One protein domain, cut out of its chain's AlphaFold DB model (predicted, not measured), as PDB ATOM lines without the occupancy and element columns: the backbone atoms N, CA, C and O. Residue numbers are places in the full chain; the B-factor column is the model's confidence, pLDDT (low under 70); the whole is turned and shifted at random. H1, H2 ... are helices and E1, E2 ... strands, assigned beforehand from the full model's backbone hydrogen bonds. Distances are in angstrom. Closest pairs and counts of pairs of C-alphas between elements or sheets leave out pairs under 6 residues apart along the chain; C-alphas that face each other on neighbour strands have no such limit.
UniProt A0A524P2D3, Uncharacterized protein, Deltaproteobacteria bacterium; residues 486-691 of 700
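This is residues 486 to 691 of the 700 residues of an uncharacterized protein of Deltaproteobacteria bacterium (UniProt A0A524P2D3). In this model with little regular structure, a small mixed sheet, E1-E2-E5, has H2 over part of one face, and H2, H3 and H4 stand side by side; long loops join the parts, and residues 609 to 615 of one of them stick out. Hairpin E3-E4 runs on from E2. The 206 printed residues, helices and strands mixed (H1 H2 E1 to E7 H3 H4 H5), are compact: radius of gyration 18.3 A, spans 52 by 51 by 30 A.

Find E2, residues 546 to 551, from C-alpha 546 at (68.747, 110.476, 81.797), 15.9 A long. E1 is 539 to 543, E5 594 to 598, E3 554 to 558, E4 561 to 565, E6 628 to 631, E7 643 to 645. Helices are H1 486 to 490, H2 522 to 530, H3 647 to 655, H4 663 to 673, 14.2 A, and H5 682 to 689, ending at (103.907, 122.036, 77.560).

Look at E2: antiparallel to E1 (N 541 and O 548, 2.9 A), parallel to E5 (N 549 and O 595, 2.9 A). H2 touches H3, closest C-alphas Ala 528 and Gly 654, 4.4 A. H3 and H4 form a helical hairpin, closest C-alphas Ala 649 and Ala 670, 4.8 A. Every O i to N i+4 pair is within hydrogen-bond range in H1 and H4; H2 and H3 have 4 of 5, H5 3 of 4.

C-alphas 559 and 691 lie farthest apart, 58.5 A. Links H1 to H2, E4 to E5, E5 to E6 and E6 to E7 are long; the printed part has no cut. Confidence is under 70 at 492 to 495, 623 and 658 to 691.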
ATOM      1  N   LYS A 486      78.983 119.326  84.345       89.88
ATOM      2  CA  LYS A 486      78.721 120.476  85.241       89.88
ATOM      3  C   LYS A 486      77.626 121.418  84.735       89.88
ATOM      4  O   LYS A 486      76.787 121.886  85.505       89.88
ATOM      5  N   ASN A 487      77.612 121.674  83.428       87.06
ATOM      6  CA  ASN A 487      76.605 122.507  82.784       87.06
ATOM      7  C   ASN A 487      75.182 121.949  82.956       87.06
ATOM      8  O   ASN A 487      74.239 122.720  83.054       87.06
ATOM      9  N   VAL A 488      75.016 120.629  83.018       89.88
ATOM     10  CA  VAL A 488      73.732 119.961  83.259       89.88
ATOM     11  C   VAL A 488      73.307 120.125  84.720       89.88
ATOM     12  O   VAL A 488      72.135 120.337  84.990       89.88
ATOM     13  N   ARG A 489      74.228 120.112  85.687       91.62
ATOM     14  CA  ARG A 489      73.867 120.382  87.095       91.62
ATOM     15  C   ARG A 489      73.469 121.834  87.324       91.62
ATOM     16  O   ARG A 489      72.506 122.097  88.036       91.62
ATOM     17  N   ALA A 490      74.219 122.767  86.739       88.62
ATOM     18  CA  ALA A 490      74.121 124.186  87.069       88.62
ATOM     19  C   ALA A 490      73.148 124.986  86.185       88.62
ATOM     20  O   ALA A 490      72.568 125.966  86.655       88.62
ATOM     21  N   ALA A 491      72.983 124.628  84.908       79.56
ATOM     22  CA  ALA A 491      72.139 125.393  83.989       79.56
ATOM     23  C   ALA A 491      70.646 125.187  84.268       79.56
ATOM     24  O   ALA A 491      70.254 124.162  84.816       79.56
ATOM     25  N   GLY A 492      69.823 126.157  83.855       62.09
ATOM     26  CA  GLY A 492      68.360 126.054  83.830       62.09
ATOM     27  C   GLY A 492      67.787 125.801  82.443       62.09
ATOM     28  O   GLY A 492      68.424 126.127  81.439       62.09
ATOM     29  N   GLY A 493      66.561 125.278  82.394       59.09
ATOM     30  CA  GLY A 493      65.845 124.959  81.157       59.09
ATOM     31  C   GLY A 493      66.087 123.528  80.667       59.09
ATOM     32  O   GLY A 493      66.616 122.692  81.386       59.09
ATOM     33  N   SER A 494      65.722 123.235  79.413       50.31
ATOM     34  CA  SER A 494      65.585 121.884  78.824       50.31
ATOM     35  C   SER A 494      66.879 121.061  78.637       50.31
ATOM     36  O   SER A 494      66.949 120.157  77.802       50.31
ATOM     37  N   GLY A 495      67.914 121.333  79.429       64.19
ATOM     38  CA  GLY A 495      69.144 120.553  79.474       64.19
ATOM     39  C   GLY A 495      69.945 120.664  80.771       64.19
ATOM     40  O   GLY A 495      71.057 120.138  80.791       64.19
ATOM     41  N   GLY A 496      69.423 121.315  81.816       82.31
ATOM     42  CA  GLY A 496      70.064 121.358  83.128       82.31
ATOM     43  C   GLY A 496      69.065 121.476  84.280       82.31
ATOM     44  O   GLY A 496      67.902 121.765  84.039       82.31
ATOM     45  N   TYR A 497      69.532 121.214  85.502       90.38
ATOM     46  CA  TYR A 497      68.699 120.930  86.678       90.38
ATOM     47  C   TYR A 497      68.726 122.000  87.773       90.38
ATOM     48  O   TYR A 497      68.090 121.840  88.810       90.38
ATOM     49  N   ARG A 498      69.524 123.062  87.603       92.81
ATOM     50  CA  ARG A 498      69.735 124.125  88.609       92.81
ATOM     51  C   ARG A 498      69.870 123.594  90.040       92.81
ATOM     52  O   ARG A 498      69.221 124.088  90.961       92.81
ATOM     53  N   ILE A 499      70.740 122.611  90.243       93.88
ATOM     54  CA  ILE A 499      71.087 122.103  91.575       93.88
ATOM     55  C   ILE A 499      72.079 123.092  92.190       93.88
ATOM     56  O   ILE A 499      73.293 122.900  92.112       93.88
ATOM     57  N   LEU A 500      71.571 124.210  92.716       94.50
ATOM     58  CA  LEU A 500      72.376 125.386  93.057       94.50
ATOM     59  C   LEU A 500      72.269 125.800  94.529       94.50
ATOM     60  O   LEU A 500      71.229 125.666  95.174       94.50
ATOM     61  N   ASN A 501      73.365 126.356  95.038       94.00
ATOM     62  CA  ASN A 501      73.424 127.144  96.264       94.00
ATOM     63  C   ASN A 501      72.908 128.579  96.011       94.00
ATOM     64  O   ASN A 501      72.816 129.005  94.856       94.00
ATOM     65  N   PRO A 502      72.643 129.382  97.064       92.81
ATOM     66  CA  PRO A 502      72.260 130.792  96.909       92.81
ATOM     67  C   PRO A 502      73.278 131.667  96.155       92.81
ATOM     68  O   PRO A 502      72.913 132.724  95.649       92.81
ATOM     69  N   ASP A 503      74.543 131.243  96.076       90.50
ATOM     70  CA  ASP A 503      75.617 131.919  95.338       90.50
ATOM     71  C   ASP A 503      75.754 131.448  93.872       90.50
ATOM     72  O   ASP A 503      76.709 131.822  93.193       90.50
ATOM     73  N   ASN A 504      74.799 130.653  93.371       87.56
ATOM     74  CA  ASN A 504      74.782 130.035  92.039       87.56
ATOM     75  C   ASN A 504      75.914 129.027  91.762       87.56
ATOM     76  O   ASN A 504      76.141 128.663  90.607       87.56
ATOM     77  N   THR A 505      76.606 128.531  92.790       89.38
ATOM     78  CA  THR A 505      77.475 127.350  92.662       89.38
ATOM     79  C   THR A 505      76.663 126.058  92.760       89.38
ATOM     80  O   THR A 505      75.561 126.059  93.304       89.38
ATOM     81  N   VAL A 506      77.188 124.938  92.244       91.75
ATOM     82  CA  VAL A 506      76.511 123.632  92.354       91.75
ATOM     83  C   VAL A 506      76.400 123.219  93.825       91.75
ATOM     84  O   VAL A 506      77.404 123.152  94.536       91.75
ATOM     85  N   ASN A 507      75.186 122.902  94.277       94.38
ATOM     86  CA  ASN A 507      74.940 122.410  95.629       94.38
ATOM     87  C   ASN A 507      75.291 120.922  95.724       94.38
ATOM     88  O   ASN A 507      74.449 120.054  95.504       94.38
ATOM     89  N   THR A 508      76.535 120.622  96.090       92.88
ATOM     90  CA  THR A 508      77.028 119.242  96.199       92.88
ATOM     91  C   THR A 508      76.266 118.408  97.226       92.88
ATOM     92  O   THR A 508      76.085 117.213  97.016       92.88
ATOM     93  N   SER A 509      75.722 119.019  98.285       93.00
ATOM     94  CA  SER A 509      74.887 118.308  99.270       93.00
ATOM     95  C   SER A 509      73.542 117.852  98.695       93.00
ATOM     96  O   SER A 509      72.859 117.033  99.305       93.00
ATOM     97  N   ALA A 510      73.167 118.379  97.529       92.94
ATOM     98  CA  ALA A 510      71.941 118.062  96.814       92.94
ATOM     99  C   ALA A 510      72.205 117.351  95.471       92.94
ATOM    100  O   ALA A 510      71.319 117.262  94.629       92.94
ATOM    101  N   THR A 511      73.419 116.826  95.273       93.75
ATOM    102  CA  THR A 511      73.769 115.945  94.148       93.75
ATOM    103  C   THR A 511      73.914 114.502  94.625       93.75
ATOM    104  O   THR A 511      74.308 114.262  95.764       93.75
ATOM    105  N   TYR A 512      73.630 113.530  93.759       94.56
ATOM    106  CA  TYR A 512      73.630 112.108  94.110       94.56
ATOM    107  C   TYR A 512      75.023 111.556  94.441       94.56
ATOM    108  O   TYR A 512      75.145 110.616  95.220       94.56
ATOM    109  N   ASP A 513      76.076 112.127  93.861       91.06
ATOM    110  CA  ASP A 513      77.474 111.727  94.066       91.06
ATOM    111  C   ASP A 513      78.249 112.671  95.001       91.06
ATOM    112  O   ASP A 513      79.402 112.395  95.345       91.06
ATOM    113  N   GLY A 514      77.634 113.776  95.429       91.19
ATOM    114  CA  GLY A 514      78.295 114.795  96.237       91.19
ATOM    115  C   GLY A 514      79.302 115.653  95.466       91.19
ATOM    116  O   GLY A 514      80.171 116.257  96.100       91.19
ATOM    117  N   LYS A 515      79.246 115.689  94.127       90.00
ATOM    118  CA  LYS A 515      80.241 116.366  93.276       90.00
ATOM    119  C   LYS A 515      79.685 117.608  92.587       90.00
ATOM    120  O   LYS A 515      78.506 117.698  92.246       90.00
ATOM    121  N   THR A 516      80.574 118.570  92.339       89.50
ATOM    122  CA  THR A 516      80.283 119.745  91.501       89.50
ATOM    123  C   THR A 516      80.114 119.359  90.036       89.50
ATOM    124  O   THR A 516      79.325 119.980  89.326       89.50
ATOM    125  N   ALA A 517      80.845 118.334  89.598       89.06
ATOM    126  CA  ALA A 517      80.848 117.811  88.247       89.06
ATOM    127  C   ALA A 517      81.397 116.378  88.222       89.06
ATOM    128  O   ALA A 517      82.190 115.986  89.079       89.06
ATOM    129  N   GLU A 518      81.024 115.629  87.196       92.12
ATOM    130  CA  GLU A 518      81.621 114.356  86.821       92.12
ATOM    131  C   GLU A 518      82.012 114.406  85.339       92.12
ATOM    132  O   GLU A 518      81.346 115.016  84.491       92.12
ATOM    133  N   THR A 519      83.147 113.792  85.022       91.31
ATOM    134  CA  THR A 519      83.620 113.709  83.644       91.31
ATOM    135  C   THR A 519      83.103 112.453  82.963       91.31
ATOM    136  O   THR A 519      82.999 111.382  83.556       91.31
ATOM    137  N   TYR A 520      82.810 112.584  81.673       92.38
ATOM    138  CA  TYR A 520      82.485 111.459  80.803       92.38
ATOM    139  C   TYR A 520      83.500 111.314  79.665       92.38
ATOM    140  O   TYR A 520      83.167 110.791  78.604       92.38
ATOM    141  N   ASP A 521      84.740 111.765  79.867       93.31
ATOM    142  CA  ASP A 521      85.867 111.390  79.013       93.31
ATOM    143  C   ASP A 521      86.025 109.867  78.946       93.31
ATOM    144  O   ASP A 521      85.929 109.173  79.960       93.31
ATOM    145  N   MET A 522      86.295 109.337  77.751       92.94
ATOM    146  CA  MET A 522      86.282 107.896  77.501       92.94
ATOM    147  C   MET A 522      87.294 107.134  78.364       92.94
ATOM    148  O   MET A 522      87.006 106.022  78.801       92.94
ATOM    149  N   ARG A 523      88.467 107.724  78.640       90.69
ATOM    150  CA  ARG A 523      89.538 107.062  79.403       90.69
ATOM    151  C   ARG A 523      89.132 106.849  80.860       90.69
ATOM    152  O   ARG A 523      89.459 105.825  81.445       90.69
ATOM    153  N   TYR A 524      88.409 107.812  81.426       91.75
ATOM    154  CA  TYR A 524      87.944 107.762  82.805       91.75
ATOM    155  C   TYR A 524      86.644 106.963  82.905       91.75
ATOM    156  O   TYR A 524      86.552 106.048  83.717       91.75
ATOM    157  N   LEU A 525      85.672 107.246  82.031       94.00
ATOM    158  CA  LEU A 525      84.354 106.616  82.036       94.00
ATOM    159  C   LEU A 525      84.441 105.097  81.858       94.00
ATOM    160  O   LEU A 525      83.832 104.363  82.631       94.00
ATOM    161  N   LEU A 526      85.214 104.607  80.879       93.81
ATOM    162  CA  LEU A 526      85.322 103.165  80.652       93.81
ATOM    163  C   LEU A 526      85.971 102.439  81.828       93.81
ATOM    164  O   LEU A 526      85.487 101.376  82.213       93.81
ATOM    165  N   HIS A 527      87.036 103.004  82.400       93.56
ATOM    166  CA  HIS A 527      87.674 102.444  83.588       93.56
ATOM    167  C   HIS A 527      86.743 102.499  84.800       93.56
ATOM    168  O   HIS A 527      86.679 101.538  85.554       93.56
ATOM    169  N   ALA A 528      85.977 103.578  84.969       93.00
ATOM    170  CA  ALA A 528      85.062 103.716  86.091       93.00
ATOM    171  C   ALA A 528      83.896 102.724  86.038       93.00
ATOM    172  O   ALA A 528      83.563 102.120  87.055       93.00
ATOM    173  N   VAL A 529      83.304 102.527  84.857       93.94
ATOM    174  CA  VAL A 529      82.199 101.581  84.667       93.94
ATOM    175  C   VAL A 529      82.695 100.141  84.803       93.94
ATOM    176  O   VAL A 529      82.163  99.392  85.615       93.94
ATOM    177  N   HIS A 530      83.745  99.743  84.077       92.94
ATOM    178  CA  HIS A 530      84.230  98.352  84.099       92.94
ATOM    179  C   HIS A 530      85.049  98.011  85.352       92.94
ATOM    180  O   HIS A 530      85.142  96.854  85.747       92.94
ATOM    181  N   GLY A 531      85.616  99.021  86.008       90.75
ATOM    182  CA  GLY A 531      86.296  98.917  87.291       90.75
ATOM    183  C   GLY A 531      85.387  99.192  88.487       90.75
ATOM    184  O   GLY A 531      85.919  99.433  89.567       90.75
ATOM    185  N   ALA A 532      84.055  99.170  88.330       89.69
ATOM    186  CA  ALA A 532      83.102  99.524  89.387       89.69
ATOM    187  C   ALA A 532      83.381  98.802  90.716       89.69
ATOM    188  O   ALA A 532      83.413  99.445  91.756       89.69
ATOM    189  N   GLU A 533      83.698  97.501  90.687       84.56
ATOM    190  CA  GLU A 533      84.052  96.708  91.881       84.56
ATOM    191  C   GLU A 533      85.330  97.164  92.612       84.56
ATOM    192  O   GLU A 533      85.612  96.701  93.717       84.56
ATOM    193  N   LYS A 534      86.150  98.016  91.988       85.81
ATOM    194  CA  LYS A 534      87.351  98.618  92.592       85.81
ATOM    195  C   LYS A 534      87.105 100.029  93.117       85.81
ATOM    196  O   LYS A 534      87.956 100.558  93.831       85.81
ATOM    197  N   ARG A 535      85.950 100.613  92.798       85.56
ATOM    198  CA  ARG A 535      85.538 101.934  93.266       85.56
ATOM    199  C   ARG A 535      84.802 101.825  94.596       85.56
ATOM    200  O   ARG A 535      84.092 100.859  94.852       85.56
ATOM    201  N   GLU A 536      84.933 102.857  95.425       79.06
ATOM    202  CA  GLU A 536      84.155 102.987  96.668       79.06
ATOM    203  C   GLU A 536      82.751 103.544  96.412       79.06
ATOM    204  O   GLU A 536      81.820 103.252  97.161       79.06
ATOM    205  N   LYS A 537      82.597 104.355  95.358       84.69
ATOM    206  CA  LYS A 537      81.346 105.023  94.996       84.69
ATOM    207  C   LYS A 537      80.947 104.726  93.551       84.69
ATOM    208  O   LYS A 537      81.825 104.582  92.685       84.69
ATOM    209  N   PRO A 538      79.633 104.685  93.260       90.88
ATOM    210  CA  PRO A 538      79.160 104.626  91.884       90.88
ATOM    211  C   PRO A 538      79.643 105.848  91.096       90.88
ATOM    212  O   PRO A 538      79.879 106.918  91.661       90.88
ATOM    213  N   ILE A 539      79.783 105.700  89.781       92.81
ATOM    214  CA  ILE A 539      79.888 106.855  88.884       92.81
ATOM    215  C   ILE A 539      78.474 107.287  88.494       92.81
ATOM    216  O   ILE A 539      77.669 106.446  88.089       92.81
ATOM    217  N   ILE A 540      78.169 108.578  88.649       94.56
ATOM    218  CA  ILE A 540      76.850 109.148  88.361       94.56
ATOM    219  C   ILE A 540      77.004 110.259  87.327       94.56
ATOM    220  O   ILE A 540      77.727 111.225  87.545       94.56
ATOM    221  N   ILE A 541      76.317 110.119  86.194       93.81
ATOM    222  CA  ILE A 541      76.376 111.070  85.082       93.81
ATOM    223  C   ILE A 541      74.988 111.662  84.850       93.81
ATOM    224  O   ILE A 541      74.046 110.954  84.495       93.81
ATOM    225  N   TYR A 542      74.884 112.981  84.987       92.88
ATOM    226  CA  TYR A 542      73.672 113.739  84.700       92.88
ATOM    227  C   TYR A 542      73.640 114.130  83.227       92.88
ATOM    228  O   TYR A 542      74.560 114.775  82.729       92.88
ATOM    229  N   ARG A 543      72.578 113.767  82.501       89.00
ATOM    230  CA  ARG A 543      72.367 114.174  81.106       89.00
ATOM    231  C   ARG A 543      70.920 114.576  80.881       89.00
ATOM    232  O   ARG A 543      69.998 114.017  81.454       89.00
ATOM    233  N   SER A 544      70.699 115.422  79.879       82.25
ATOM    234  CA  SER A 544      69.352 115.788  79.421       82.25
ATOM    235  C   SER A 544      68.479 114.615  78.943       82.25
ATOM    236  O   SER A 544      67.289 114.801  78.719       82.25
ATOM    237  N   ARG A 545      69.046 113.412  78.782       80.88
ATOM    238  CA  ARG A 545      68.333 112.184  78.385       80.88
ATOM    239  C   ARG A 545      68.198 111.152  79.509       80.88
ATOM    240  O   ARG A 545      67.693 110.070  79.246       80.88
ATOM    241  N   GLY A 546      68.720 111.435  80.698       89.38
ATOM    242  CA  GLY A 546      68.747 110.476  81.797       89.38
ATOM    243  C   GLY A 546      69.812 110.811  82.833       89.38
ATOM    244  O   GLY A 546      70.819 111.453  82.520       89.38
ATOM    245  N   ILE A 547      69.600 110.344  84.058       92.94
ATOM    246  CA  ILE A 547      70.622 110.319  85.106       92.94
ATOM    247  C   ILE A 547      71.049 108.865  85.282       92.94
ATOM    248  O   ILE A 547      70.244 108.009  85.640       92.94
ATOM    249  N   PHE A 548      72.316 108.582  84.993       94.06
ATOM    250  CA  PHE A 548      72.836 107.218  84.920       94.06
ATOM    251  C   PHE A 548      73.795 106.962  86.073       94.06
ATOM    252  O   PHE A 548      74.774 107.693  86.217       94.06
ATOM    253  N   ALA A 549      73.539 105.919  86.859       94.44
ATOM    254  CA  ALA A 549      74.437 105.437  87.897       94.44
ATOM    255  C   ALA A 549      74.982 104.056  87.532       94.44
ATOM    256  O   ALA A 549      74.225 103.147  87.189       94.44
ATOM    257  N   PHE A 550      76.297 103.890  87.653       94.00
ATOM    258  CA  PHE A 550      76.972 102.605  87.491       94.00
ATOM    259  C   PHE A 550      77.649 102.242  88.807       94.00
ATOM    260  O   PHE A 550      78.560 102.941  89.259       94.00
ATOM    261  N   ALA A 551      77.168 101.174  89.434       91.19
ATOM    262  CA  ALA A 551      77.536 100.783  90.785       91.19
ATOM    263  C   ALA A 551      78.159  99.387  90.826       91.19
ATOM    264  O   ALA A 551      77.837  98.517  90.013       91.19
ATOM    265  N   ALA A 552      79.023  99.167  91.816       88.69
ATOM    266  CA  ALA A 552      79.475  97.830  92.159       88.69
ATOM    267  C   ALA A 552      78.317  97.006  92.749       88.69
ATOM    268  O   ALA A 552      77.467  97.559  93.455       88.69
ATOM    269  N   PRO A 553      78.295  95.683  92.534       84.12
ATOM    270  CA  PRO A 553      77.438  94.802  93.304       84.12
ATOM    271  C   PRO A 553      77.819  94.856  94.786       84.12
ATOM    272  O   PRO A 553      78.996  94.820  95.153       84.12
ATOM    273  N   ALA A 554      76.808  94.927  95.650       84.94
ATOM    274  CA  ALA A 554      76.999  94.932  97.091       84.94
ATOM    275  C   ALA A 554      76.849  93.518  97.663       84.94
ATOM    276  O   ALA A 554      75.981  92.739  97.256       84.94
ATOM    277  N   TYR A 555      77.697  93.190  98.639       83.88
ATOM    278  CA  TYR A 555      77.720  91.870  99.257       83.88
ATOM    279  C   TYR A 555      77.809  91.946 100.777       83.88
ATOM    280  O   TYR A 555      78.510  92.788 101.337       83.88
ATOM    281  N   ARG A 556      77.170  90.982 101.442       83.25
ATOM    282  CA  ARG A 556      77.378  90.662 102.854       83.25
ATOM    283  C   ARG A 556      78.006  89.279 102.982       83.25
ATOM    284  O   ARG A 556      77.593  88.341 102.303       83.25
ATOM    285  N   PHE A 557      78.986  89.149 103.873       82.19
ATOM    286  CA  PHE A 557      79.589  87.861 104.210       82.19
ATOM    287  C   PHE A 557      78.969  87.300 105.488       82.19
ATOM    288  O   PHE A 557      78.872  88.002 106.495       82.19
ATOM    289  N   VAL A 558      78.562  86.031 105.448       75.06
ATOM    290  CA  VAL A 558      78.140  85.265 106.628       75.06
ATOM    291  C   VAL A 558      78.938  83.972 106.668       75.06
ATOM    292  O   VAL A 558      78.759  83.083 105.833       75.06
ATOM    293  N   GLY A 559      79.877  83.888 107.613       81.31
ATOM    294  CA  GLY A 559      80.919  82.862 107.582       81.31
ATOM    295  C   GLY A 559      81.734  82.962 106.288       81.31
ATOM    296  O   GLY A 559      82.248  84.029 105.966       81.31
ATOM    297  N   ASN A 560      81.802  81.864 105.531       74.31
ATOM    298  CA  ASN A 560      82.486  81.806 104.231       74.31
ATOM    299  C   ASN A 560      81.548  82.037 103.031       74.31
ATOM    300  O   ASN A 560      82.000  81.956 101.891       74.31
ATOM    301  N   SER A 561      80.254  82.283 103.260       71.44
ATOM    302  CA  SER A 561      79.281  82.485 102.183       71.44
ATOM    303  C   SER A 561      79.123  83.963 101.852       71.44
ATOM    304  O   SER A 561      78.996  84.804 102.746       71.44
ATOM    305  N   ARG A 562      79.065  84.262 100.554       80.38
ATOM    306  CA  ARG A 562      78.779  85.595 100.022       80.38
ATOM    307  C   ARG A 562      77.307  85.702  99.640       80.38
ATOM    308  O   ARG A 562      76.774  84.821  98.968       80.38
ATOM    309  N   ILE A 563      76.660  86.784 100.052       77.50
ATOM    310  CA  ILE A 563      75.239  87.041  99.814       77.50
ATOM    311  C   ILE A 563      75.124  88.388  99.122       77.50
ATOM    312  O   ILE A 563      75.638  89.381  99.635       77.50
ATOM    313  N   ALA A 564      74.497  88.415  97.946       78.75
ATOM    314  CA  ALA A 564      74.231  89.667  97.251       78.75
ATOM    315  C   ALA A 564      73.165  90.445  98.020       78.75
ATOM    316  O   ALA A 564      72.139  89.890  98.416       78.75
ATOM    317  N   ILE A 565      73.398  91.733  98.200       79.50
ATOM    318  CA  ILE A 565      72.435  92.669  98.770       79.50
ATOM    319  C   ILE A 565      72.241  93.813  97.786       79.50
ATOM    320  O   ILE A 565      73.068  94.025  96.895       79.50
ATOM    321  N   GLU A 566      71.140  94.539  97.921       78.75
ATOM    322  CA  GLU A 566      70.953  95.747  97.130       78.75
ATOM    323  C   GLU A 566      72.026  96.774  97.512       78.75
ATOM    324  O   GLU A 566      72.292  97.013  98.695       78.75
ATOM    325  N   ALA A 567      72.677  97.353  96.504       82.06
ATOM    326  CA  ALA A 567      73.610  98.440  96.731       82.06
ATOM    327  C   ALA A 567      72.851  99.646  97.293       82.06
ATOM    328  O   ALA A 567      71.778 100.000  96.808       82.06
ATOM    329  N   THR A 568      73.409 100.285  98.320       85.25
ATOM    330  CA  THR A 568      72.792 101.476  98.904       85.25
ATOM    331  C   THR A 568      72.782 102.598  97.873       85.25
ATOM    332  O   THR A 568      73.830 103.130  97.508       85.25
ATOM    333  N   LYS A 569      71.584 102.951  97.407       91.94
ATOM    334  CA  LYS A 569      71.374 104.087  96.511       91.94
ATOM    335  C   LYS A 569      71.547 105.401  97.288       91.94
ATOM    336  O   LYS A 569      71.254 105.442  98.489       91.94
ATOM    337  N   PRO A 570      72.051 106.470  96.649       91.56
ATOM    338  CA  PRO A 570      72.260 107.750  97.313       91.56
ATOM    339  C   PRO A 570      70.935 108.386  97.744       91.56
ATOM    340  O   PRO A 570      69.858 108.057  97.241       91.56
ATOM    341  N   ALA A 571      71.017 109.326  98.686       89.94
ATOM    342  CA  ALA A 571      69.847 110.049  99.168       89.94
ATOM    343  C   ALA A 571      69.103 110.742  98.013       89.94
ATOM    344  O   ALA A 571      69.717 111.340  97.131       89.94
ATOM    345  N   GLY A 572      67.772 110.651  98.033       89.75
ATOM    346  CA  GLY A 572      66.905 111.242  97.014       89.75
ATOM    347  C   GLY A 572      66.834 110.470  95.693       89.75
ATOM    348  O   GLY A 572      66.170 110.946  94.773       89.75
ATOM    349  N   TRP A 573      67.520 109.328  95.556       94.56
ATOM    350  CA  TRP A 573      67.362 108.477  94.376       94.56
ATOM    351  C   TRP A 573      65.938 107.897  94.349       94.56
ATOM    352  O   TRP A 573      65.473 107.408  95.386       94.56
ATOM    353  N   PRO A 574      65.216 107.963  93.217       91.88
ATOM    354  CA  PRO A 574      63.827 107.524  93.167       91.88
ATOM    355  C   PRO A 574      63.696 105.998  93.253       91.88
ATOM    356  O   PRO A 574      64.593 105.250  92.868       91.88
ATOM    357  N   ALA A 575      62.551 105.527  93.752       86.75
ATOM    358  CA  ALA A 575      62.235 104.099  93.776       86.75
ATOM    359  C   ALA A 575      61.823 103.559  92.392       86.75
ATOM    360  O   ALA A 575      62.104 102.405  92.083       86.75
ATOM    361  N   ASP A 576      61.162 104.387  91.573       85.38
ATOM    362  CA  ASP A 576      60.844 104.084  90.175       85.38
ATOM    363  C   ASP A 576      61.946 104.638  89.260       85.38
ATOM    364  O   ASP A 576      62.254 105.825  89.289       85.38
ATOM    365  N   GLU A 577      62.538 103.767  88.449       84.69
ATOM    366  CA  GLU A 577      63.634 104.069  87.518       84.69
ATOM    367  C   GLU A 577      63.184 104.034  86.048       84.69
ATOM    368  O   GLU A 577      63.968 104.237  85.126       84.69
ATOM    369  N   THR A 578      61.899 103.770  85.815       75.31
ATOM    370  CA  THR A 578      61.315 103.563  84.483       75.31
ATOM    371  C   THR A 578      60.556 104.771  83.957       75.31
ATOM    372  O   THR A 578      60.314 104.879  82.757       75.31
ATOM    373  N   THR A 579      60.205 105.708  84.837       85.56
ATOM    374  CA  THR A 579      59.428 106.899  84.491       85.56
ATOM    375  C   THR A 579      60.175 108.187  84.845       85.56
ATOM    376  O   THR A 579      61.235 108.173  85.473       85.56
ATOM    377  N   LEU A 580      59.644 109.331  84.406       89.50
ATOM    378  CA  LEU A 580      60.192 110.642  84.755       89.50
ATOM    379  C   LEU A 580      59.992 110.920  86.250       89.50
ATOM    380  O   LEU A 580      58.858 111.009  86.719       89.50
ATOM    381  N   GLN A 581      61.092 111.111  86.976       92.31
ATOM    382  CA  GLN A 581      61.091 111.348  88.420       92.31
ATOM    383  C   GLN A 581      61.740 112.686  88.773       92.31
ATOM    384  O   GLN A 581      62.667 113.096  88.073       92.31
ATOM    385  N   PRO A 582      61.299 113.364  89.850       92.38
ATOM    386  CA  PRO A 582      61.926 114.599  90.309       92.38
ATOM    387  C   PRO A 582      63.427 114.429  90.540       92.38
ATOM    388  O   PRO A 582      63.860 113.484  91.200       92.38
ATOM    389  N   VAL A 583      64.217 115.365  90.024       92.88
ATOM    390  CA  VAL A 583      65.663 115.392  90.238       92.88
ATOM    391  C   VAL A 583      65.950 115.964  91.626       92.88
ATOM    392  O   VAL A 583      65.555 117.087  91.949       92.88
ATOM    393  N   PHE A 584      66.644 115.193  92.463       93.06
ATOM    394  CA  PHE A 584      67.029 115.627  93.806       93.06
ATOM    395  C   PHE A 584      67.842 116.925  93.746       93.06
ATOM    396  O   PHE A 584      68.756 117.061  92.935       93.06
ATOM    397  N   GLY A 585      67.481 117.893  94.592       91.69
ATOM    398  CA  GLY A 585      68.161 119.187  94.658       91.69
ATOM    399  C   GLY A 585      67.798 120.196  93.570       91.69
ATOM    400  O   GLY A 585      68.262 121.333  93.650       91.69
ATOM    401  N   SER A 586      66.977 119.821  92.583       92.88
ATOM    402  CA  SER A 586      66.567 120.723  91.506       92.88
ATOM    403  C   SER A 586      65.676 121.854  92.022       92.88
ATOM    404  O   SER A 586      64.616 121.607  92.601       92.88
ATOM    405  N   LEU A 587      66.059 123.103  91.742       90.50
ATOM    406  CA  LEU A 587      65.260 124.284  92.091       90.50
ATOM    407  C   LEU A 587      64.028 124.468  91.191       90.50
ATOM    408  O   LEU A 587      63.046 125.064  91.630       90.50
ATOM    409  N   ASP A 588      64.055 123.925  89.973       87.00
ATOM    410  CA  ASP A 588      62.982 124.087  88.981       87.00
ATOM    411  C   ASP A 588      62.006 122.894  88.960       87.00
ATOM    412  O   ASP A 588      61.127 122.821  88.105       87.00
ATOM    413  N   LEU A 589      62.121 121.971  89.930       82.06
ATOM    414  CA  LEU A 589      61.348 120.718  89.988       82.06
ATOM    415  C   LEU A 589      61.447 119.881  88.698       82.06
ATOM    416  O   LEU A 589      60.489 119.208  88.311       82.06
ATOM    417  N   ASP A 590      62.608 119.920  88.040       86.19
ATOM    418  CA  ASP A 590      62.871 119.140  86.840       86.19
ATOM    419  C   ASP A 590      62.667 117.647  87.095       86.19
ATOM    420  O   ASP A 590      62.923 117.131  88.187       86.19
ATOM    421  N   THR A 591      62.223 116.942  86.056       90.44
ATOM    422  CA  THR A 591      62.036 115.492  86.097       90.44
ATOM    423  C   THR A 591      62.902 114.804  85.056       90.44
ATOM    424  O   THR A 591      63.133 115.331  83.965       90.44
ATOM    425  N   GLN A 592      63.406 113.623  85.397       91.19
ATOM    426  CA  GLN A 592      64.207 112.808  84.499       91.19
ATOM    427  C   GLN A 592      64.101 111.318  84.843       91.19
ATOM    428  O   GLN A 592      63.871 110.949  85.996       91.19
ATOM    429  N   VAL A 593      64.301 110.457  83.843       90.94
ATOM    430  CA  VAL A 593      64.500 109.017  84.054       90.94
ATOM    431  C   VAL A 593      65.840 108.778  84.757       90.94
ATOM    432  O   VAL A 593      66.877 109.304  84.342       90.94
ATOM    433  N   HIS A 594      65.820 107.972  85.814       92.56
ATOM    434  CA  HIS A 594      67.009 107.566  86.559       92.56
ATOM    435  C   HIS A 594      67.293 106.100  86.281       92.56
ATOM    436  O   HIS A 594      66.385 105.291  86.356       92.56
ATOM    437  N   THR A 595      68.537 105.739  85.986       91.00
ATOM    438  CA  THR A 595      68.898 104.349  85.688       91.00
ATOM    439  C   THR A 595      70.010 103.897  86.613       91.00
ATOM    440  O   THR A 595      71.120 104.432  86.548       91.00
ATOM    441  N   TRP A 596      69.734 102.902  87.460       90.38
ATOM    442  CA  TRP A 596      70.732 102.277  88.319       90.38
ATOM    443  C   TRP A 596      71.220 100.959  87.717       90.38
ATOM    444  O   TRP A 596      70.526  99.945  87.719       90.38
ATOM    445  N   THR A 597      72.455 100.949  87.224       89.06
ATOM    446  CA  THR A 597      73.070  99.751  86.642       89.06
ATOM    447  C   THR A 597      74.085  99.152  87.609       89.06
ATOM    448  O   THR A 597      75.080  99.787  87.960       89.06
ATOM    449  N   THR A 598      73.866  97.899  88.009       87.94
ATOM    450  CA  THR A 598      74.849  97.133  88.791       87.94
ATOM    451  C   THR A 598      75.797  96.395  87.848       87.94
ATOM    452  O   THR A 598      75.364  95.538  87.076       87.94
ATOM    453  N   ILE A 599      77.090  96.713  87.909       88.81
ATOM    454  CA  ILE A 599      78.088  96.197  86.968       88.81
ATOM    455  C   ILE A 599      78.779  94.955  87.516       88.81
ATOM    456  O   ILE A 599      79.565  95.027  88.455       88.81
ATOM    457  N   HIS A 600      78.532  93.827  86.857       85.94
ATOM    458  CA  HIS A 600      79.247  92.573  87.072       85.94
ATOM    459  C   HIS A 600      80.272  92.406  85.949       85.94
ATOM    460  O   HIS A 600      79.934  91.926  84.867       85.94
ATOM    461  N   TYR A 601      81.511  92.852  86.167       87.94
ATOM    462  CA  TYR A 601      82.542  92.757  85.134       87.94
ATOM    463  C   TYR A 601      83.075  91.311  85.048       87.94
ATOM    464  O   TYR A 601      83.554  90.782  86.051       87.94
ATOM    465  N   PRO A 602      82.987  90.634  83.883       83.88
ATOM    466  CA  PRO A 602      83.256  89.196  83.786       83.88
ATOM    467  C   PRO A 602      84.744  88.817  83.844       83.88
ATOM    468  O   PRO A 602      85.053  87.643  84.061       83.88
ATOM    469  N   LYS A 603      85.655  89.784  83.663       81.69
ATOM    470  CA  LYS A 603      87.112  89.593  83.734       81.69
ATOM    471  C   LYS A 603      87.705  90.223  84.992       81.69
ATOM    472  O   LYS A 603      87.101  91.113  85.586       81.69
ATOM    473  N   PRO A 604      88.935  89.860  85.379       81.38
ATOM    474  CA  PRO A 604      89.718  90.697  86.274       81.38
ATOM    475  C   PRO A 604      89.913  92.101  85.657       81.38
ATOM    476  O   PRO A 604      90.422  92.204  84.540       81.38
ATOM    477  N   PRO A 605      89.572  93.204  86.352       82.50
ATOM    478  CA  PRO A 605      89.691  94.560  85.795       82.50
ATOM    479  C   PRO A 605      91.142  95.016  85.559       82.50
ATOM    480  O   PRO A 605      91.374  96.051  84.945       82.50
ATOM    481  N   ASN A 606      92.130  94.250  86.031       83.69
ATOM    482  CA  ASN A 606      93.551  94.454  85.748       83.69
ATOM    483  C   ASN A 606      94.057  93.661  84.524       83.69
ATOM    484  O   ASN A 606      95.250  93.704  84.232       83.69
ATOM    485  N   GLU A 607      93.192  92.954  83.789       86.31
ATOM    486  CA  GLU A 607      93.527  92.324  82.504       86.31
ATOM    487  C   GLU A 607      93.518  93.377  81.376       86.31
ATOM    488  O   GLU A 607      92.620  93.418  80.538       86.31
ATOM    489  N   CYS A 608      94.522  94.265  81.351       88.62
ATOM    490  CA  CYS A 608      94.572  95.437  80.459       88.62
ATOM    491  C   CYS A 608      94.405  95.085  78.968       88.62
ATOM    492  O   CYS A 608      93.726  95.794  78.221       88.62
ATOM    493  N   LEU A 609      94.992  93.961  78.538       89.50
ATOM    494  CA  LEU A 609      94.931  93.467  77.154       89.50
ATOM    495  C   LEU A 609      93.541  92.962  76.744       89.50
ATOM    496  O   LEU A 609      93.331  92.660  75.567       89.50
ATOM    497  N   GLY A 610      92.594  92.910  77.687       88.19
ATOM    498  CA  GLY A 610      91.177  92.713  77.413       88.19
ATOM    499  C   GLY A 610      90.571  93.839  76.572       88.19
ATOM    500  O   GLY A 610      89.636  93.570  75.831       88.19
ATOM    501  N   CYS A 611      91.137  95.054  76.625       91.12
ATOM    502  CA  CYS A 611      90.679  96.213  75.845       91.12
ATOM    503  C   CYS A 611      91.810  96.879  75.045       91.12
ATOM    504  O   CYS A 611      91.617  97.294  73.902       91.12
ATOM    505  N   HIS A 612      92.995  97.003  75.642       93.12
ATOM    506  CA  HIS A 612      94.125  97.696  75.032       93.12
ATOM    507  C   HIS A 612      94.776  96.891  73.908       93.12
ATOM    508  O   HIS A 612      94.704  95.665  73.895       93.12
ATOM    509  N   ASN A 613      95.440  97.583  72.982       91.62
ATOM    510  CA  ASN A 613      96.224  96.968  71.906       91.62
ATOM    511  C   ASN A 613      97.312  96.026  72.456       91.62
ATOM    512  O   ASN A 613      97.784  96.205  73.576       91.62
ATOM    513  N   ASP A 614      97.731  95.028  71.674       88.56
ATOM    514  CA  ASP A 614      98.676  93.986  72.129       88.56
ATOM    515  C   ASP A 614     100.061  94.526  72.525       88.56
ATOM    516  O   ASP A 614     100.789  93.884  73.276       88.56
ATOM    517  N   ASN A 615     100.417  95.717  72.045       83.62
ATOM    518  CA  ASN A 615     101.656  96.420  72.364       83.62
ATOM    519  C   ASN A 615     101.506  97.440  73.506       83.62
ATOM    520  O   ASN A 615     102.348  98.326  73.631       83.62
ATOM    521  N   PHE A 616     100.433  97.365  74.295       85.25
ATOM    522  CA  PHE A 616     100.237  98.262  75.428       85.25
ATOM    523  C   PHE A 616     101.315  98.046  76.492       85.25
ATOM    524  O   PHE A 616     101.377  96.999  77.135       85.25
ATOM    525  N   ASP A 617     102.152  99.061  76.670       75.00
ATOM    526  CA  ASP A 617     103.297  99.084  77.573       75.00
ATOM    527  C   ASP A 617     103.092 100.060  78.742       75.00
ATOM    528  O   ASP A 617     103.492  99.768  79.871       75.00
ATOM    529  N   ALA A 618     102.437 101.196  78.496       73.75
ATOM    530  CA  ALA A 618     102.202 102.236  79.486       73.75
ATOM    531  C   ALA A 618     100.940 103.079  79.195       73.75
ATOM    532  O   ALA A 618     100.435 103.119  78.068       73.75
ATOM    533  N   PRO A 619     100.427 103.816  80.204       75.06
ATOM    534  CA  PRO A 619      99.429 104.863  79.997       75.06
ATOM    535  C   PRO A 619      99.868 105.898  78.948       75.06
ATOM    536  O   PRO A 619     101.054 106.074  78.684       75.06
ATOM    537  N   ALA A 620      98.901 106.621  78.374       74.62
ATOM    538  CA  ALA A 620      99.154 107.535  77.260       74.62
ATOM    539  C   ALA A 620     100.275 108.554  77.546       74.62
ATOM    540  O   ALA A 620     100.251 109.242  78.568       74.62
ATOM    541  N   ASP A 621     101.195 108.688  76.584       74.06
ATOM    542  CA  ASP A 621     102.278 109.676  76.569       74.06
ATOM    543  C   ASP A 621     101.740 111.081  76.874       74.06
ATOM    544  O   ASP A 621     100.991 111.673  76.089       74.06
ATOM    545  N   GLN A 622     102.130 111.614  78.031       72.44
ATOM    546  CA  GLN A 622     101.614 112.874  78.562       72.44
ATOM    547  C   GLN A 622     102.128 114.104  77.791       72.44
ATOM    548  O   GLN A 622     101.610 115.200  77.985       72.44
ATOM    549  N   THR A 623     103.092 113.938  76.874       69.38
ATOM    550  CA  THR A 623     103.494 114.996  75.926       69.38
ATOM    551  C   THR A 623     102.525 115.131  74.746       69.38
ATOM    552  O   THR A 623     102.504 116.162  74.074       69.38
ATOM    553  N   LYS A 624     101.702 114.103  74.499       74.25
ATOM    554  CA  LYS A 624     100.747 114.035  73.380       74.25
ATOM    555  C   LYS A 624      99.295 114.077  73.844       74.25
ATOM    556  O   LYS A 624      98.457 114.674  73.167       74.25
ATOM    557  N   ALA A 625      98.997 113.426  74.967       82.19
ATOM    558  CA  ALA A 625      97.663 113.348  75.540       82.19
ATOM    559  C   ALA A 625      97.324 114.592  76.375       82.19
ATOM    560  O   ALA A 625      98.161 115.118  77.106       82.19
ATOM    561  N   VAL A 626      96.075 115.049  76.292       83.94
ATOM    562  CA  VAL A 626      95.616 116.272  76.968       83.94
ATOM    563  C   VAL A 626      95.038 115.948  78.342       83.94
ATOM    564  O   VAL A 626      94.352 114.935  78.521       83.94
ATOM    565  N   ALA A 627      95.305 116.826  79.312       81.50
ATOM    566  CA  ALA A 627      94.739 116.761  80.656       81.50
ATOM    567  C   ALA A 627      93.199 116.751  80.629       81.50
ATOM    568  O   ALA A 627      92.578 117.362  79.764       81.50
ATOM    569  N   LEU A 628      92.608 116.011  81.562       86.62
ATOM    570  CA  LEU A 628      91.174 115.800  81.723       86.62
ATOM    571  C   LEU A 628      90.544 116.883  82.591       86.62
ATOM    572  O   LEU A 628      91.010 117.044  83.711       86.62
ATOM    573  N   THR A 629      89.454 117.511  82.159       86.25
ATOM    574  CA  THR A 629      88.581 118.323  83.017       86.25
ATOM    575  C   THR A 629      87.862 117.442  84.037       86.25
ATOM    576  O   THR A 629      87.104 116.549  83.666       86.25
ATOM    577  N   VAL A 630      88.076 117.719  85.323       85.19
ATOM    578  CA  VAL A 630      87.344 117.100  86.445       85.19
ATOM    579  C   VAL A 630      86.315 118.049  87.052       85.19
ATOM    580  O   VAL A 630      85.296 117.596  87.555       85.19
ATOM    581  N   ASP A 631      86.544 119.358  86.954       84.38
ATOM    582  CA  ASP A 631      85.582 120.389  87.328       84.38
ATOM    583  C   ASP A 631      85.717 121.558  86.349       84.38
ATOM    584  O   ASP A 631      86.792 122.148  86.229       84.38
ATOM    585  N   ALA A 632      84.653 121.852  85.602       84.06
ATOM    586  CA  ALA A 632      84.678 122.933  84.621       84.06
ATOM    587  C   ALA A 632      84.684 124.304  85.314       84.06
ATOM    588  O   ALA A 632      84.066 124.478  86.369       84.06
ATOM    589  N   GLY A 633      85.361 125.284  84.726       80.06
ATOM    590  CA  GLY A 633      85.430 126.642  85.245       80.06
ATOM    591  C   GLY A 633      84.118 127.425  85.113       80.06
ATOM    592  O   GLY A 633      83.012 126.883  85.086       80.06
ATOM    593  N   THR A 634      84.238 128.747  85.052       81.12
ATOM    594  CA  THR A 634      83.115 129.658  84.781       81.12
ATOM    595  C   THR A 634      82.640 129.575  83.334       81.12
ATOM    596  O   THR A 634      81.464 129.816  83.051       81.12
ATOM    597  N   SER A 635      83.539 129.214  82.416       80.50
ATOM    598  CA  SER A 635      83.216 128.951  81.021       80.50
ATOM    599  C   SER A 635      83.101 127.451  80.775       80.50
ATOM    600  O   SER A 635      83.996 126.691  81.104       80.50
ATOM    601  N   TYR A 636      82.012 127.012  80.142       81.62
ATOM    602  CA  TYR A 636      81.840 125.608  79.737       81.62
ATOM    603  C   TYR A 636      82.417 125.304  78.349       81.62
ATOM    604  O   TYR A 636      82.521 124.148  77.940       81.62
ATOM    605  N   THR A 637      82.741 126.341  77.580       73.75
ATOM    606  CA  THR A 637      83.235 126.216  76.202       73.75
ATOM    607  C   THR A 637      84.750 126.386  76.116       73.75
ATOM    608  O   THR A 637      85.371 125.843  75.197       73.75
ATOM    609  N   LEU A 638      85.331 127.093  77.088       76.88
ATOM    610  CA  LEU A 638      86.763 127.249  77.311       76.88
ATOM    611  C   LEU A 638      87.167 126.366  78.481       76.88
ATOM    612  O   LEU A 638      86.399 126.215  79.412       76.88
ATOM    613  N   GLN A 639      88.373 125.817  78.435       76.75
ATOM    614  CA  GLN A 639      88.883 124.996  79.537       76.75
ATOM    615  C   GLN A 639      90.046 125.675  80.254       76.75
ATOM    616  O   GLN A 639      90.778 125.032  80.996       76.75
ATOM    617  N   ASN A 640      90.330 126.940  79.947       77.38
ATOM    618  CA  ASN A 640      91.502 127.639  80.462       77.38
ATOM    619  C   ASN A 640      91.449 127.801  81.995       77.38
ATOM    620  O   ASN A 640      92.491 127.718  82.649       77.38
ATOM    621  N   ASP A 641      90.243 127.937  82.546       78.25
ATOM    622  CA  ASP A 641      89.941 128.012  83.975       78.25
ATOM    623  C   ASP A 641      89.444 126.683  84.579       78.25
ATOM    624  O   ASP A 641      89.071 126.651  85.752       78.25
ATOM    625  N   ASP A 642      89.487 125.585  83.821       82.25
ATOM    626  CA  ASP A 642      89.095 124.267  84.318       82.25
ATOM    627  C   ASP A 642      90.078 123.724  85.347       82.25
ATOM    628  O   ASP A 642      91.302 123.901  85.269       82.25
ATOM    629  N   LEU A 643      89.514 122.936  86.256       80.56
ATOM    630  CA  LEU A 643      90.255 122.016  87.080       80.56
ATOM    631  C   LEU A 643      90.550 120.744  86.300       80.56
ATOM    632  O   LEU A 643      89.625 120.046  85.874       80.56
ATOM    633  N   VAL A 644      91.833 120.423  86.143       80.56
ATOM    634  CA  VAL A 644      92.259 119.277  85.337       80.56
ATOM    635  C   VAL A 644      93.152 118.293  86.088       80.56
ATOM    636  O   VAL A 644      93.803 118.649  87.068       80.56
ATOM    637  N   ILE A 645      93.202 117.050  85.600       78.38
ATOM    638  CA  ILE A 645      94.185 116.030  85.999       78.38
ATOM    639  C   ILE A 645      94.915 115.467  84.775       78.38
ATOM    640  O   ILE A 645      94.367 115.418  83.671       78.38
ATOM    641  N   GLY A 646      96.161 115.024  84.952       77.81
ATOM    642  CA  GLY A 646      96.958 114.462  83.864       77.81
ATOM    643  C   GLY A 646      96.356 113.179  83.252       77.81
ATOM    644  O   GLY A 646      95.587 112.473  83.909       77.81
ATOM    645  N   PRO A 647      96.726 112.816  82.008       79.38
ATOM    646  CA  PRO A 647      96.190 111.639  81.314       79.38
ATOM    647  C   PRO A 647      96.367 110.314  82.071       79.38
ATOM    648  O   PRO A 647      95.460 109.484  82.079       79.38
ATOM    649  N   THR A 648      97.516 110.114  82.726       79.31
ATOM    650  CA  THR A 648      97.771 108.921  83.547       79.31
ATOM    651  C   THR A 648      96.947 108.940  84.830       79.31
ATOM    652  O   THR A 648      96.357 107.924  85.183       79.31
ATOM    653  N   ALA A 649      96.848 110.100  85.490       78.50
ATOM    654  CA  ALA A 649      96.030 110.263  86.688       78.50
ATOM    655  C   ALA A 649      94.569 109.885  86.409       78.50
ATOM    656  O   ALA A 649      94.007 109.089  87.149       78.50
ATOM    657  N   ALA A 650      94.007 110.361  85.293       82.94
ATOM    658  CA  ALA A 650      92.656 110.018  84.855       82.94
ATOM    659  C   ALA A 650      92.429 108.507  84.684       82.94
ATOM    660  O   ALA A 650      91.377 107.992  85.060       82.94
ATOM    661  N   ALA A 651      93.410 107.779  84.142       82.94
ATOM    662  CA  ALA A 651      93.306 106.331  83.993       82.94
ATOM    663  C   ALA A 651      93.290 105.615  85.355       82.94
ATOM    664  O   ALA A 651      92.504 104.686  85.541       82.94
ATOM    665  N   CYS A 652      94.123 106.056  86.304       81.44
ATOM    666  CA  CYS A 652      94.208 105.477  87.645       81.44
ATOM    667  C   CYS A 652      92.967 105.792  88.488       81.44
ATOM    668  O   CYS A 652      92.389 104.890  89.090       81.44
ATOM    669  N   THR A 653      92.536 107.055  88.523       82.25
ATOM    670  CA  THR A 653      91.408 107.505  89.355       82.25
ATOM    671  C   THR A 653      90.053 107.039  88.827       82.25
ATOM    672  O   THR A 653      89.089 107.023  89.587       82.25
ATOM    673  N   GLY A 654      89.978 106.579  87.571       87.38
ATOM    674  CA  GLY A 654      88.812 105.864  87.051       87.38
ATOM    675  C   GLY A 654      88.485 104.612  87.873       87.38
ATOM    676  O   GLY A 654      87.341 104.429  88.279       87.38
ATOM    677  N   CYS A 655      89.483 103.791  88.208       85.56
ATOM    678  CA  CYS A 655      89.289 102.609  89.061       85.56
ATOM    679  C   CYS A 655      89.481 102.919  90.555       85.56
ATOM    680  O   CYS A 655      88.810 102.329  91.395       85.56
ATOM    681  N   HIS A 656      90.384 103.847  90.889       83.00
ATOM    682  CA  HIS A 656      90.798 104.175  92.257       83.00
ATOM    683  C   HIS A 656      90.266 105.546  92.702       83.00
ATOM    684  O   HIS A 656      91.029 106.460  93.014       83.00
ATOM    685  N   GLU A 657      88.943 105.699  92.731       76.81
ATOM    686  CA  GLU A 657      88.264 106.955  93.108       76.81
ATOM    687  C   GLU A 657      88.274 107.241  94.628       76.81
ATOM    688  O   GLU A 657      87.879 108.312  95.072       76.81
ATOM    689  N   SER A 658      88.790 106.299  95.416       64.31
ATOM    690  CA  SER A 658      88.679 106.201  96.873       64.31
ATOM    691  C   SER A 658      89.132 107.430  97.687       64.31
ATOM    692  O   SER A 658      90.172 108.036  97.427       64.31
ATOM    693  N   THR A 659      88.357 107.716  98.745       54.00
ATOM    694  CA  THR A 659      88.697 108.629  99.863       54.00
ATOM    695  C   THR A 659      89.191 107.875 101.108       54.00
ATOM    696  O   THR A 659      89.478 108.485 102.136       54.00
ATOM    697  N   GLY A 660      89.278 106.544 101.030       50.03
ATOM    698  CA  GLY A 660      89.810 105.662 102.064       50.03
ATOM    699  C   GLY A 660      91.347 105.571 102.093       50.03
ATOM    700  O   GLY A 660      92.040 106.195 101.282       50.03
ATOM    701  N   PRO A 661      91.916 104.778 103.024       45.12
ATOM    702  CA  PRO A 661      93.364 104.682 103.252       45.12
ATOM    703  C   PRO A 661      94.173 104.220 102.032       45.12
ATOM    704  O   PRO A 661      95.341 104.588 101.921       45.12
ATOM    705  N   ASP A 662      93.551 103.461 101.123       49.44
ATOM    706  CA  ASP A 662      94.189 102.904  99.925       49.44
ATOM    707  C   ASP A 662      94.071 103.830  98.697       49.44
ATOM    708  O   ASP A 662      94.953 103.834  97.837       49.44
ATOM    709  N   GLY A 663      93.028 104.671  98.617       51.03
ATOM    710  CA  GLY A 663      92.837 105.639  97.529       51.03
ATOM    711  C   GLY A 663      93.484 106.991  97.761       51.03
ATOM    712  O   GLY A 663      93.991 107.576  96.808       51.03
ATOM    713  N   ILE A 664      93.571 107.464  99.011       56.06
ATOM    714  CA  ILE A 664      94.264 108.721  99.337       56.06
ATOM    715  C   ILE A 664      95.718 108.713  98.827       56.06
ATOM    716  O   ILE A 664      96.131 109.713  98.244       56.06
ATOM    717  N   PRO A 665      96.523 107.642  98.987       56.38
ATOM    718  CA  PRO A 665      97.868 107.580  98.428       56.38
ATOM    719  C   PRO A 665      97.894 107.603  96.903       56.38
ATOM    720  O   PRO A 665      98.768 108.258  96.354       56.38
ATOM    721  N   VAL A 666      96.951 106.942  96.219       59.84
ATOM    722  CA  VAL A 666      96.879 106.913  94.747       59.84
ATOM    723  C   VAL A 666      96.420 108.259  94.199       59.84
ATOM    724  O   VAL A 666      97.051 108.780  93.289       59.84
ATOM    725  N   GLN A 667      95.389 108.871  94.785       57.81
ATOM    726  CA  GLN A 667      94.974 110.233  94.461       57.81
ATOM    727  C   GLN A 667      96.089 111.225  94.763       57.81
ATOM    728  O   GLN A 667      96.372 112.081  93.934       57.81
ATOM    729  N   ARG A 668      96.772 111.100  95.906       57.12
ATOM    730  CA  ARG A 668      97.902 111.964  96.252       57.12
ATOM    731  C   ARG A 668      99.062 111.764  95.273       57.12
ATOM    732  O   ARG A 668      99.592 112.734  94.764       57.12
ATOM    733  N   HIS A 669      99.398 110.535  94.913       60.38
ATOM    734  CA  HIS A 669     100.442 110.247  93.933       60.38
ATOM    735  C   HIS A 669     100.083 110.767  92.530       60.38
ATOM    736  O   HIS A 669     100.900 111.397  91.855       60.38
ATOM    737  N   ALA A 670      98.832 110.570  92.113       56.84
ATOM    738  CA  ALA A 670      98.289 111.062  90.852       56.84
ATOM    739  C   ALA A 670      98.214 112.599  90.807       56.84
ATOM    740  O   ALA A 670      98.453 113.191  89.757       56.84
ATOM    741  N   THR A 671      97.926 113.242  91.942       51.22
ATOM    742  CA  THR A 671      97.735 114.698  92.057       51.22
ATOM    743  C   THR A 671      99.044 115.448  92.322       51.22
ATOM    744  O   THR A 671      99.227 116.547  91.795       51.22
ATOM    745  N   TYR A 672      99.964 114.875  93.104       50.72
ATOM    746  CA  TYR A 672     101.144 115.563  93.639       50.72
ATOM    747  C   TYR A 672     102.492 115.003  93.155       50.72
ATOM    748  O   TYR A 672     103.423 115.796  93.040       50.72
ATOM    749  N   ASP A 673     102.607 113.711  92.808       49.50
ATOM    750  CA  ASP A 673     103.929 113.079  92.639       49.50
ATOM    751  C   ASP A 673     104.303 112.722  91.180       49.50
ATOM    752  O   ASP A 673     105.443 112.979  90.800       49.50
ATOM    753  N   PHE A 674     103.407 112.178  90.329       46.25
ATOM    754  CA  PHE A 674     103.833 111.641  89.004       46.25
ATOM    755  C   PHE A 674     102.857 111.753  87.803       46.25
ATOM    756  O   PHE A 674     103.201 111.347  86.692       46.25
ATOM    757  N   GLY A 675     101.662 112.339  87.933       43.53
ATOM    758  CA  GLY A 675     100.684 112.428  86.830       43.53
ATOM    759  C   GLY A 675     100.589 113.808  86.171       43.53
ATOM    760  O   GLY A 675      99.521 114.393  86.253       43.53
ATOM    761  N   TYR A 676     101.692 114.359  85.632       37.66
ATOM    762  CA  TYR A 676     101.848 115.767  85.190       37.66
ATOM    763  C   TYR A 676     100.887 116.742  85.892       37.66
ATOM    764  O   TYR A 676      99.852 117.113  85.351       37.66
ATOM    765  N   LYS A 677     101.313 117.200  87.076       39.19
ATOM    766  CA  LYS A 677     100.900 118.451  87.730       39.19
ATOM    767  C   LYS A 677      99.384 118.665  87.828       39.19
ATOM    768  O   LYS A 677      98.818 119.279  86.942       39.19
ATOM    769  N   ALA A 678      98.850 118.276  88.989       32.78
ATOM    770  CA  ALA A 678      97.833 118.946  89.802       32.78
ATOM    771  C   ALA A 678      96.557 119.502  89.137       32.78
ATOM    772  O   ALA A 678      96.508 119.973  88.014       32.78
ATOM    773  N   ILE A 679      95.532 119.585  89.970       38.81
ATOM    774  CA  ILE A 679      94.542 120.662  89.994       38.81
ATOM    775  C   ILE A 679      95.278 122.015  89.825       38.81
ATOM    776  O   ILE A 679      95.729 122.634  90.786       38.81
ATOM    777  N   VAL A 680      95.489 122.446  88.583       39.16
ATOM    778  CA  VAL A 680      96.014 123.760  88.196       39.16
ATOM    779  C   VAL A 680      95.164 124.272  87.047       39.16
ATOM    780  O   VAL A 680      94.791 123.494  86.173       39.16
ATOM    781  N   ALA A 681      94.891 125.579  87.027       47.44
ATOM    782  CA  ALA A 681      94.258 126.216  85.878       47.44
ATOM    783  C   ALA A 681      95.012 125.809  84.600       47.44
ATOM    784  O   ALA A 681      96.246 125.885  84.551       47.44
ATOM    785  N   LYS A 682      94.293 125.349  83.573       48.75
ATOM    786  CA  LYS A 682      94.871 124.785  82.340       48.75
ATOM    787  C   LYS A 682      95.880 125.719  81.661       48.75
ATOM    788  O   LYS A 682      96.809 125.245  81.006       48.75
ATOM    789  N   GLU A 683      95.770 127.033  81.845       47.09
ATOM    790  CA  GLU A 683      96.765 128.018  81.387       47.09
ATOM    791  C   GLU A 683      98.182 127.732  81.917       47.09
ATOM    792  O   GLU A 683      99.160 127.798  81.167       47.09
ATOM    793  N   VAL A 684      98.296 127.306  83.178       43.44
ATOM    794  CA  VAL A 684      99.560 126.913  83.824       43.44
ATOM    795  C   VAL A 684     100.116 125.618  83.216       43.44
ATOM    796  O   VAL A 684     101.334 125.420  83.168       43.44
ATOM    797  N   MET A 685      99.240 124.741  82.718       48.34
ATOM    798  CA  MET A 685      99.621 123.508  82.018       48.34
ATOM    799  C   MET A 685     100.127 123.789  80.598       48.34
ATOM    800  O   MET A 685     101.160 123.254  80.191       48.34
ATOM    801  N   LEU A 686      99.464 124.684  79.860       39.94
ATOM    802  CA  LEU A 686      99.843 125.051  78.489       39.94
ATOM    803  C   LEU A 686     101.182 125.809  78.420       39.94
ATOM    804  O   LEU A 686     101.973 125.573  77.503       39.94
ATOM    805  N   GLN A 687     101.492 126.649  79.414       40.44
ATOM    806  CA  GLN A 687     102.800 127.316  79.541       40.44
ATOM    807  C   GLN A 687     103.958 126.338  79.804       40.44
ATOM    808  O   GLN A 687     105.105 126.619  79.468       40.44
ATOM    809  N   LYS A 688     103.677 125.170  80.394       36.94
ATOM    810  CA  LYS A 688     104.693 124.145  80.682       36.94
ATOM    811  C   LYS A 688     104.877 123.162  79.528       36.94
ATOM    812  O   LYS A 688     106.005 122.748  79.287       36.94
ATOM    813  N   ALA A 689     103.817 122.843  78.782       34.22
ATOM    814  CA  ALA A 689     103.907 122.036  77.560       34.22
ATOM    815  C   ALA A 689     104.715 122.736  76.448       34.22
ATOM    816  O   ALA A 689     105.424 122.084  75.690       34.22
ATOM    817  N   SER A 690     104.663 124.069  76.393       35.69
ATOM    818  CA  SER A 690     105.470 124.891  75.479       35.69
ATOM    819  C   SER A 690     106.929 125.076  75.928       35.69
ATOM    820  O   SER A 690     107.761 125.475  75.118       35.69
ATOM    821  N   ALA A 691     107.261 124.745  77.182       32.12
ATOM    822  CA  ALA A 691     108.614 124.837  77.739       32.12
ATOM    823  C   ALA A 691     109.441 123.544  77.590       32.12
ATOM    824  O   ALA A 691     110.633 123.547  77.894       32.12
TER     825      ALA A 691